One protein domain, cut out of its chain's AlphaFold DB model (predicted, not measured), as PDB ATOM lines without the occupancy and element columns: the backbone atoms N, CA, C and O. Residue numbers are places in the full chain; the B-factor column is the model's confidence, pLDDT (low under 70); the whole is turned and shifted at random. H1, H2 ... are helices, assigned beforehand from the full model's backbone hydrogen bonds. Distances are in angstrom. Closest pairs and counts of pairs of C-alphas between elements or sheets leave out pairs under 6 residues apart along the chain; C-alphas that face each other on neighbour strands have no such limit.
ATOM      1  N   ALA A   2      96.793 232.094 292.092       67.75
ATOM      2  CA  ALA A   2      97.289 233.143 291.184       67.75
ATOM      3  C   ALA A   2      98.814 233.130 290.926       67.75
ATOM      4  O   ALA A   2      99.232 233.249 289.785       67.75
ATOM      5  N   GLU A   3      99.651 232.930 291.951       69.44
ATOM      6  CA  GLU A   3     101.113 232.868 291.767       69.44
ATOM      7  C   GLU A   3     101.603 231.621 291.035       69.44
ATOM      8  O   GLU A   3     102.570 231.688 290.287       69.44
ATOM      9  N   HIS A   4     100.954 230.479 291.260       67.75
ATOM     10  CA  HIS A   4     101.307 229.242 290.571       67.75
ATOM     11  C   HIS A   4     100.900 229.295 289.106       67.75
ATOM     12  O   HIS A   4     101.676 228.898 288.250       67.75
ATOM     13  N   LEU A   5      99.722 229.855 288.827       71.88
ATOM     14  CA  LEU A   5      99.269 230.112 287.466       71.88
ATOM     15  C   LEU A   5     100.181 231.122 286.768       71.88
ATOM     16  O   LEU A   5     100.571 230.890 285.634       71.88
ATOM     17  N   ALA A   6     100.591 232.194 287.453       75.88
ATOM     18  CA  ALA A   6     101.563 233.137 286.907       75.88
ATOM     19  C   ALA A   6     102.895 232.441 286.587       75.88
ATOM     20  O   ALA A   6     103.399 232.592 285.484       75.88
ATOM     21  N   ALA A   7     103.411 231.603 287.492       74.69
ATOM     22  CA  ALA A   7     104.624 230.826 287.241       74.69
ATOM     23  C   ALA A   7     104.474 229.816 286.086       74.69
ATOM     24  O   ALA A   7     105.417 229.635 285.326       74.69
ATOM     25  N   GLN A   8     103.312 229.172 285.928       76.50
ATOM     26  CA  GLN A   8     103.041 228.290 284.785       76.50
ATOM     27  C   GLN A   8     102.928 229.052 283.459       76.50
ATOM     28  O   GLN A   8     103.306 228.528 282.417       76.50
ATOM     29  N   LEU A   9     102.411 230.279 283.496       80.19
ATOM     30  CA  LEU A   9     102.230 231.142 282.328       80.19
ATOM     31  C   LEU A   9     103.459 232.021 282.031       80.19
ATOM     32  O   LEU A   9     103.371 232.896 281.177       80.19
ATOM     33  N   ASP A  10     104.573 231.817 282.743       76.38
ATOM     34  CA  ASP A  10     105.787 232.651 282.688       76.38
ATOM     35  C   ASP A  10     105.510 234.155 282.922       76.38
ATOM     36  O   ASP A  10     106.181 235.052 282.415       76.38
ATOM     37  N   LEU A  11     104.475 234.450 283.711       79.31
ATOM     38  CA  LEU A  11     104.058 235.794 284.086       79.31
ATOM     39  C   LEU A  11     104.671 236.207 285.423       79.31
ATOM     40  O   LEU A  11     104.838 235.413 286.352       79.31
ATOM     41  N   ALA A  12     104.938 237.508 285.553       77.31
ATOM     42  CA  ALA A  12     105.388 238.075 286.813       77.31
ATOM     43  C   ALA A  12     104.346 237.824 287.924       77.31
ATOM     44  O   ALA A  12     103.147 238.032 287.706       77.31
ATOM     45  N   PRO A  13     104.775 237.426 289.138       72.50
ATOM     46  CA  PRO A  13     103.855 237.234 290.246       72.50
ATOM     47  C   PRO A  13     103.178 238.569 290.600       72.50
ATOM     48  O   PRO A  13     103.868 239.605 290.626       72.50
ATOM     49  N   PRO A  14     101.862 238.558 290.891       73.50
ATOM     50  CA  PRO A  14     101.107 239.764 291.214       73.50
ATOM     51  C   PRO A  14     101.719 240.520 292.399       73.50
ATOM     52  O   PRO A  14     102.131 239.906 293.381       73.50
ATOM     53  N   GLU A  15     101.753 241.853 292.362       76.12
ATOM     54  CA  GLU A  15     102.401 242.641 293.427       76.12
ATOM     55  C   GLU A  15     101.807 242.391 294.819       76.12
ATOM     56  O   GLU A  15     102.540 242.281 295.800       76.12
ATOM     57  N   TRP A  16     100.490 242.197 294.901       75.38
ATOM     58  CA  TRP A  16      99.798 241.894 296.153       75.38
ATOM     59  C   TRP A  16     100.179 240.531 296.757       75.38
ATOM     60  O   TRP A  16      99.921 240.305 297.942       75.38
ATOM     61  N   SER A  17     100.783 239.619 295.983       70.94
ATOM     62  CA  SER A  17     101.236 238.316 296.486       70.94
ATOM     63  C   SER A  17     102.638 238.381 297.093       70.94
ATOM     64  O   SER A  17     102.933 237.643 298.029       70.94
ATOM     65  N   ARG A  18     103.497 239.298 296.625       70.06
ATOM     66  CA  ARG A  18     104.921 239.361 297.009       70.06
ATOM     67  C   ARG A  18     105.140 239.604 298.499       70.06
ATOM     68  O   ARG A  18     106.084 239.063 299.063       70.06
ATOM     69  N   SER A  19     104.268 240.379 299.134       69.00
ATOM     70  CA  SER A  19     104.451 240.830 300.521       69.00
ATOM     71  C   SER A  19     103.748 239.954 301.559       69.00
ATOM     72  O   SER A  19     103.787 240.266 302.749       69.00
ATOM     73  N   ARG A  20     103.049 238.891 301.143       67.81
ATOM     74  CA  ARG A  20     102.119 238.173 302.021       67.81
ATOM     75  C   ARG A  20     102.684 236.819 302.429       67.81
ATOM     76  O   ARG A  20     102.432 235.808 301.786       67.81
ATOM     77  N   THR A  21     103.448 236.799 303.514       71.25
ATOM     78  CA  THR A  21     103.912 235.554 304.139       71.25
ATOM     79  C   THR A  21     103.083 235.283 305.383       71.25
ATOM     80  O   THR A  21     102.901 236.166 306.221       71.25
ATOM     81  N   LEU A  22     102.550 234.068 305.506       75.00
ATOM     82  CA  LEU A  22     101.847 233.664 306.715       75.00
ATOM     83  C   LEU A  22     102.860 233.395 307.831       75.00
ATOM     84  O   LEU A  22     103.811 232.641 307.644       75.00
ATOM     85  N   ALA A  23     102.630 233.984 309.006       76.44
ATOM     86  CA  ALA A  23     103.430 233.694 310.198       76.44
ATOM     87  C   ALA A  23     103.233 232.247 310.684       76.44
ATOM     88  O   ALA A  23     104.137 231.646 311.258       76.44
ATOM     89  N   THR A  24     102.050 231.679 310.436       78.88
ATOM     90  CA  THR A  24     101.717 230.294 310.767       78.88
ATOM     91  C   THR A  24     101.542 229.479 309.485       78.88
ATOM     92  O   THR A  24     100.773 229.900 308.620       78.88
ATOM     93  N   PRO A  25     102.197 228.308 309.365       81.06
ATOM     94  CA  PRO A  25     102.016 227.410 308.234       81.06
ATOM     95  C   PRO A  25     100.546 227.046 308.030       81.06
ATOM     96  O   PRO A  25      99.895 226.533 308.945       81.06
ATOM     97  N   TRP A  26     100.027 227.280 306.830       82.81
ATOM     98  CA  TRP A  26      98.674 226.882 306.466       82.81
ATOM     99  C   TRP A  26      98.684 225.573 305.687       82.81
ATOM    100  O   TRP A  26      99.493 225.380 304.778       82.81
ATOM    101  N   PHE A  27      97.745 224.698 306.039       81.81
ATOM    102  CA  PHE A  27      97.542 223.400 305.414       81.81
ATOM    103  C   PHE A  27      96.058 223.222 305.077       81.81
ATOM    104  O   PHE A  27      95.217 223.574 305.907       81.81
ATOM    105  N   PRO A  28      95.721 222.604 303.932       78.62
ATOM    106  CA  PRO A  28      94.334 222.308 303.581       78.62
ATOM    107  C   PRO A  28      93.733 221.208 304.466       78.62
ATOM    108  O   PRO A  28      92.523 221.158 304.664       78.62
ATOM    109  N   SER A  29      94.573 220.325 305.021       77.19
ATOM    110  CA  SER A  29      94.139 219.203 305.852       77.19
ATOM    111  C   SER A  29      94.663 219.305 307.286       77.19
ATOM    112  O   SER A  29      95.828 219.632 307.540       77.19
ATOM    113  N   SER A  30      93.805 218.953 308.243       79.50
ATOM    114  CA  SER A  30      94.169 218.827 309.660       79.50
ATOM    115  C   SER A  30      94.862 217.502 309.996       79.50
ATOM    116  O   SER A  30      95.390 217.361 311.097       79.50
ATOM    117  N   LEU A  31      94.893 216.542 309.064       83.75
ATOM    118  CA  LEU A  31      95.521 215.233 309.259       83.75
ATOM    119  C   LEU A  31      97.059 215.347 309.241       83.75
ATOM    120  O   LEU A  31      97.612 215.814 308.242       83.75
ATOM    121  N   PRO A  32      97.779 214.860 310.271       79.50
ATOM    122  CA  PRO A  32      99.242 214.957 310.345       79.50
ATOM    123  C   PRO A  32      99.962 214.331 309.143       79.50
ATOM    124  O   PRO A  32     100.887 214.930 308.599       79.50
ATOM    125  N   SER A  33      99.497 213.170 308.673       81.38
ATOM    126  CA  SER A  33     100.071 212.481 307.510       81.38
ATOM    127  C   SER A  33      99.940 213.311 306.231       81.38
ATOM    128  O   SER A  33     100.889 213.420 305.461       81.38
ATOM    129  N   LYS A  34      98.795 213.983 306.044       77.38
ATOM    130  CA  LYS A  34      98.564 214.875 304.899       77.38
ATOM    131  C   LYS A  34      99.411 216.142 304.976       77.38
ATOM    132  O   LYS A  34      99.858 216.631 303.945       77.38
ATOM    133  N   ARG A  35      99.685 216.651 306.181       81.75
ATOM    134  CA  ARG A  35     100.605 217.785 306.382       81.75
ATOM    135  C   ARG A  35     102.046 217.426 306.028       81.75
ATOM    136  O   ARG A  35     102.716 218.227 305.385       81.75
ATOM    137  N   MET A  36     102.502 216.228 306.399       80.56
ATOM    138  CA  MET A  36     103.816 215.704 305.999       80.56
ATOM    139  C   MET A  36     103.927 215.578 304.475       80.56
ATOM    140  O   MET A  36     104.885 216.074 303.890       80.56
ATOM    141  N   GLU A  37     102.923 214.991 303.815       81.31
ATOM    142  CA  GLU A  37     102.885 214.931 302.346       81.31
ATOM    143  C   GLU A  37     102.923 216.334 301.722       81.31
ATOM    144  O   GLU A  37     103.711 216.587 300.813       81.31
ATOM    145  N   ALA A  38     102.122 217.269 302.236       81.38
ATOM    146  CA  ALA A  38     102.093 218.643 301.750       81.38
ATOM    147  C   ALA A  38     103.430 219.373 301.964       81.38
ATOM    148  O   ALA A  38     103.827 220.159 301.116       81.38
ATOM    149  N   LEU A  39     104.163 219.102 303.047       78.75
ATOM    150  CA  LEU A  39     105.508 219.649 303.268       78.75
ATOM    151  C   LEU A  39     106.502 219.180 302.200       78.75
ATOM    152  O   LEU A  39     107.248 220.000 301.653       78.75
ATOM    153  N   VAL A  40     106.486 217.882 301.895       82.19
ATOM    154  CA  VAL A  40     107.390 217.247 300.925       82.19
ATOM    155  C   VAL A  40     107.072 217.705 299.501       82.19
ATOM    156  O   VAL A  40     107.974 218.107 298.768       82.19
ATOM    157  N   TRP A  41     105.789 217.715 299.133       77.56
ATOM    158  CA  TRP A  41     105.327 217.954 297.762       77.56
ATOM    159  C   TRP A  41     104.885 219.397 297.473       77.56
ATOM    160  O   TRP A  41     104.462 219.678 296.352       77.56
ATOM    161  N   ALA A  42     104.971 220.317 298.442       78.81
ATOM    162  CA  ALA A  42     104.597 221.715 298.227       78.81
ATOM    163  C   ALA A  42     105.464 222.376 297.141       78.81
ATOM    164  O   ALA A  42     106.700 222.363 297.246       78.81
ATOM    165  N   PRO A  43     104.846 223.049 296.152       75.12
ATOM    166  CA  PRO A  43     105.581 223.858 295.192       75.12
ATOM    167  C   PRO A  43     106.355 224.985 295.888       75.12
ATOM    168  O   PRO A  43     105.841 225.643 296.798       75.12
ATOM    169  N   ALA A  44     107.578 225.262 295.425       76.25
ATOM    170  CA  ALA A  44     108.462 226.269 296.025       76.25
ATOM    171  C   ALA A  44     107.818 227.667 296.105       76.25
ATOM    172  O   ALA A  44     108.011 228.382 297.089       76.25
ATOM    173  N   ALA A  45     106.990 228.014 295.112       72.12
ATOM    174  CA  ALA A  45     106.239 229.263 295.077       72.12
ATOM    175  C   ALA A  45     105.261 229.416 296.256       72.12
ATOM    176  O   ALA A  45     105.071 230.525 296.727       72.12
ATOM    177  N   PHE A  46     104.679 228.334 296.777       76.44
ATOM    178  CA  PHE A  46     103.793 228.394 297.948       76.44
ATOM    179  C   PHE A  46     104.555 228.262 299.264       76.44
ATOM    180  O   PHE A  46     104.210 228.919 300.251       76.44
ATOM    181  N   ARG A  47     105.647 227.487 299.261       78.06
ATOM    182  CA  ARG A  47     106.511 227.301 300.433       78.06
ATOM    183  C   ARG A  47     107.054 228.635 300.959       78.06
ATOM    184  O   ARG A  47     107.020 228.852 302.166       78.06
ATOM    185  N   LYS A  48     107.462 229.559 300.076       77.38
ATOM    186  CA  LYS A  48     107.913 230.915 300.463       77.38
ATOM    187  C   LYS A  48     106.838 231.762 301.170       77.38
ATOM    188  O   LYS A  48     107.186 232.692 301.887       77.38
ATOM    189  N   HIS A  49     105.557 231.422 301.010       77.06
ATOM    190  CA  HIS A  49     104.425 232.120 301.632       77.06
ATOM    191  C   HIS A  49     103.871 231.404 302.876       77.06
ATOM    192  O   HIS A  49     102.908 231.883 303.476       77.06
ATOM    193  N   GLY A  50     104.472 230.281 303.291       78.69
ATOM    194  CA  GLY A  50     103.992 229.478 304.421       78.69
ATOM    195  C   GLY A  50     102.753 228.639 304.093       78.69
ATOM    196  O   GLY A  50     102.045 228.213 305.001       78.69
ATOM    197  N   VAL A  51     102.476 228.405 302.808       81.38
ATOM    198  CA  VAL A  51     101.329 227.616 302.346       81.38
ATOM    199  C   VAL A  51     101.829 226.251 301.881       81.38
ATOM    200  O   VAL A  51     102.670 226.154 300.986       81.38
ATOM    201  N   TYR A  52     101.296 225.190 302.479       80.12
ATOM    202  CA  TYR A  52     101.697 223.816 302.203       80.12
ATOM    203  C   TYR A  52     100.486 223.024 301.729       80.12
ATOM    204  O   TYR A  52      99.625 222.635 302.516       80.12
ATOM    205  N   LEU A  53     100.435 222.776 300.427       76.75
ATOM    206  CA  LEU A  53      99.431 221.949 299.771       76.75
ATOM    207  C   LEU A  53     100.134 220.969 298.835       76.75
ATOM    208  O   LEU A  53     101.207 221.281 298.314       76.75
ATOM    209  N   SER A  54      99.552 219.788 298.629       70.00
ATOM    210  CA  SER A  54     100.104 218.864 297.644       70.00
ATOM    211  C   SER A  54      99.804 219.367 296.231       70.00
ATOM    212  O   SER A  54      98.774 219.999 295.993       70.00
ATOM    213  N   ALA A  55     100.680 219.058 295.272       64.62
ATOM    214  CA  ALA A  55     100.427 219.360 293.864       64.62
ATOM    215  C   ALA A  55      99.123 218.712 293.354       64.62
ATOM    216  O   ALA A  55      98.443 219.283 292.515       64.62
ATOM    217  N   ARG A  56      98.722 217.559 293.912       66.19
ATOM    218  CA  ARG A  56      97.468 216.881 293.541       66.19
ATOM    219  C   ARG A  56      96.230 217.638 294.022       66.19
ATOM    220  O   ARG A  56      95.233 217.645 293.314       66.19
ATOM    221  N   ASP A  57      96.297 218.277 295.191       66.44
ATOM    222  CA  ASP A  57      95.207 219.131 295.687       66.44
ATOM    223  C   ASP A  57      95.079 220.419 294.868       66.44
ATOM    224  O   ASP A  57      93.999 220.992 294.790       66.44
ATOM    225  N   LEU A  58      96.180 220.878 294.266       64.88
ATOM    226  CA  LEU A  58      96.179 222.051 293.399       64.88
ATOM    227  C   LEU A  58      95.536 221.769 292.036       64.88
ATOM    228  O   LEU A  58      94.820 222.625 291.540       64.88
ATOM    229  N   GLU A  59      95.770 220.586 291.465       63.28
ATOM    230  CA  GLU A  59      95.155 220.157 290.196       63.28
ATOM    231  C   GLU A  59      93.665 219.805 290.343       63.28
ATOM    232  O   GLU A  59      92.923 219.810 289.366       63.28
ATOM    233  N   ALA A  60      93.221 219.458 291.555       59.22
ATOM    234  CA  ALA A  60      91.835 219.083 291.834       59.22
ATOM    235  C   ALA A  60      90.906 220.277 292.139       59.22
ATOM    236  O   ALA A  60      89.706 220.059 292.319       59.22
ATOM    237  N   ALA A  61      91.445 221.496 292.248       54.53
ATOM    238  CA  ALA A  61      90.732 222.712 292.651       54.53
ATOM    239  C   ALA A  61      90.520 223.671 291.475       54.53
ATOM    240  O   ALA A  61      89.426 224.277 291.425       54.53
TER     241      ALA A  61
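Overview. This is residues 2 to 61 of the 61 residues of an uncharacterized protein of Actinoplanes atraurantiacus (UniProt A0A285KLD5). Five short helices are strung on loops with few contacts between them: H3, the longest, stands at one end of the long axis, H1 and H2 at the other, and H4 near the middle. Between H2 and H3, residues 19 to 31 run along one side as a long bow; after H4 the chain folds back past the middle to H5, which begins near the last residue of H3, with the C-alphas of Trp 41 and Ala 55 6.4 A apart. The printed part has 60 residues, with five named helices in the order H1, H2, H3, H4, H5 and no named strand; the class is all helix, and half of the residues, 30 of 60, are in named helices. The whole is compact, with a radius of gyration of the C-alphas of 11.8 A, and spans 33 by 25 by 17 A.

Arrangement. H3, residues 32 to 41, touches no other helix. It is close to but not clearly touching H5, residues 55 to 59; their closest C-alphas, those of Trp 41 and Ala 55, are 6.4 A apart. H3 and H4, residues 44 to 47, are apart, but only just, with their closest C-alphas 8.2 A apart. H4 and H1, residues 2 to 8, only just touch, with 3 pairs of C-alphas within 8 A; the closest are those of His 4 and Ala 45, 6.7 A apart. H1 is close to but not clearly touching H2, residues 15 to 18, and the closest C-alphas, of Glu 3 and Ser 17, are 7.2 A apart. H2 and H4 are apart, and H1 is apart from both H3 and H5. In H1, H3 and H5 every O i to N i+4 pair is within hydrogen-bond range; H2 and H4, of 4 residues each, are too short for such a pair, and each has its one O i to N i+3 pair within range.

Along the chain. H3 runs 14.3 A from C-alpha 32 at (99.242, 214.957, 310.345) to C-alpha 41 at (105.327, 217.954, 297.762). H4 measures 4.9 A from first to last C-alpha, H5 6.5 A and H2 5.5 A. H1 is 9.9 A long and begins with C-alpha 2 at (97.289, 233.143, 291.184). H5 ends with C-alpha 59 at (95.155, 220.157, 290.196).

Size, cuts and confidence. The two C-alphas farthest apart, those of Leu 11 and Pro 32, are 33.9 A apart. The printed part has no cut and ends at residue 61, the chain's last. The link from H2 to H3 is long, with 13 residues; the link from H3 to H4 is tight, and those from H1 to H2 and from H4 to H5 are short. The mean pLDDT of the printed part is 75.0; residues 2 to 4, 19 to 20 and 55 to 61 are under 70.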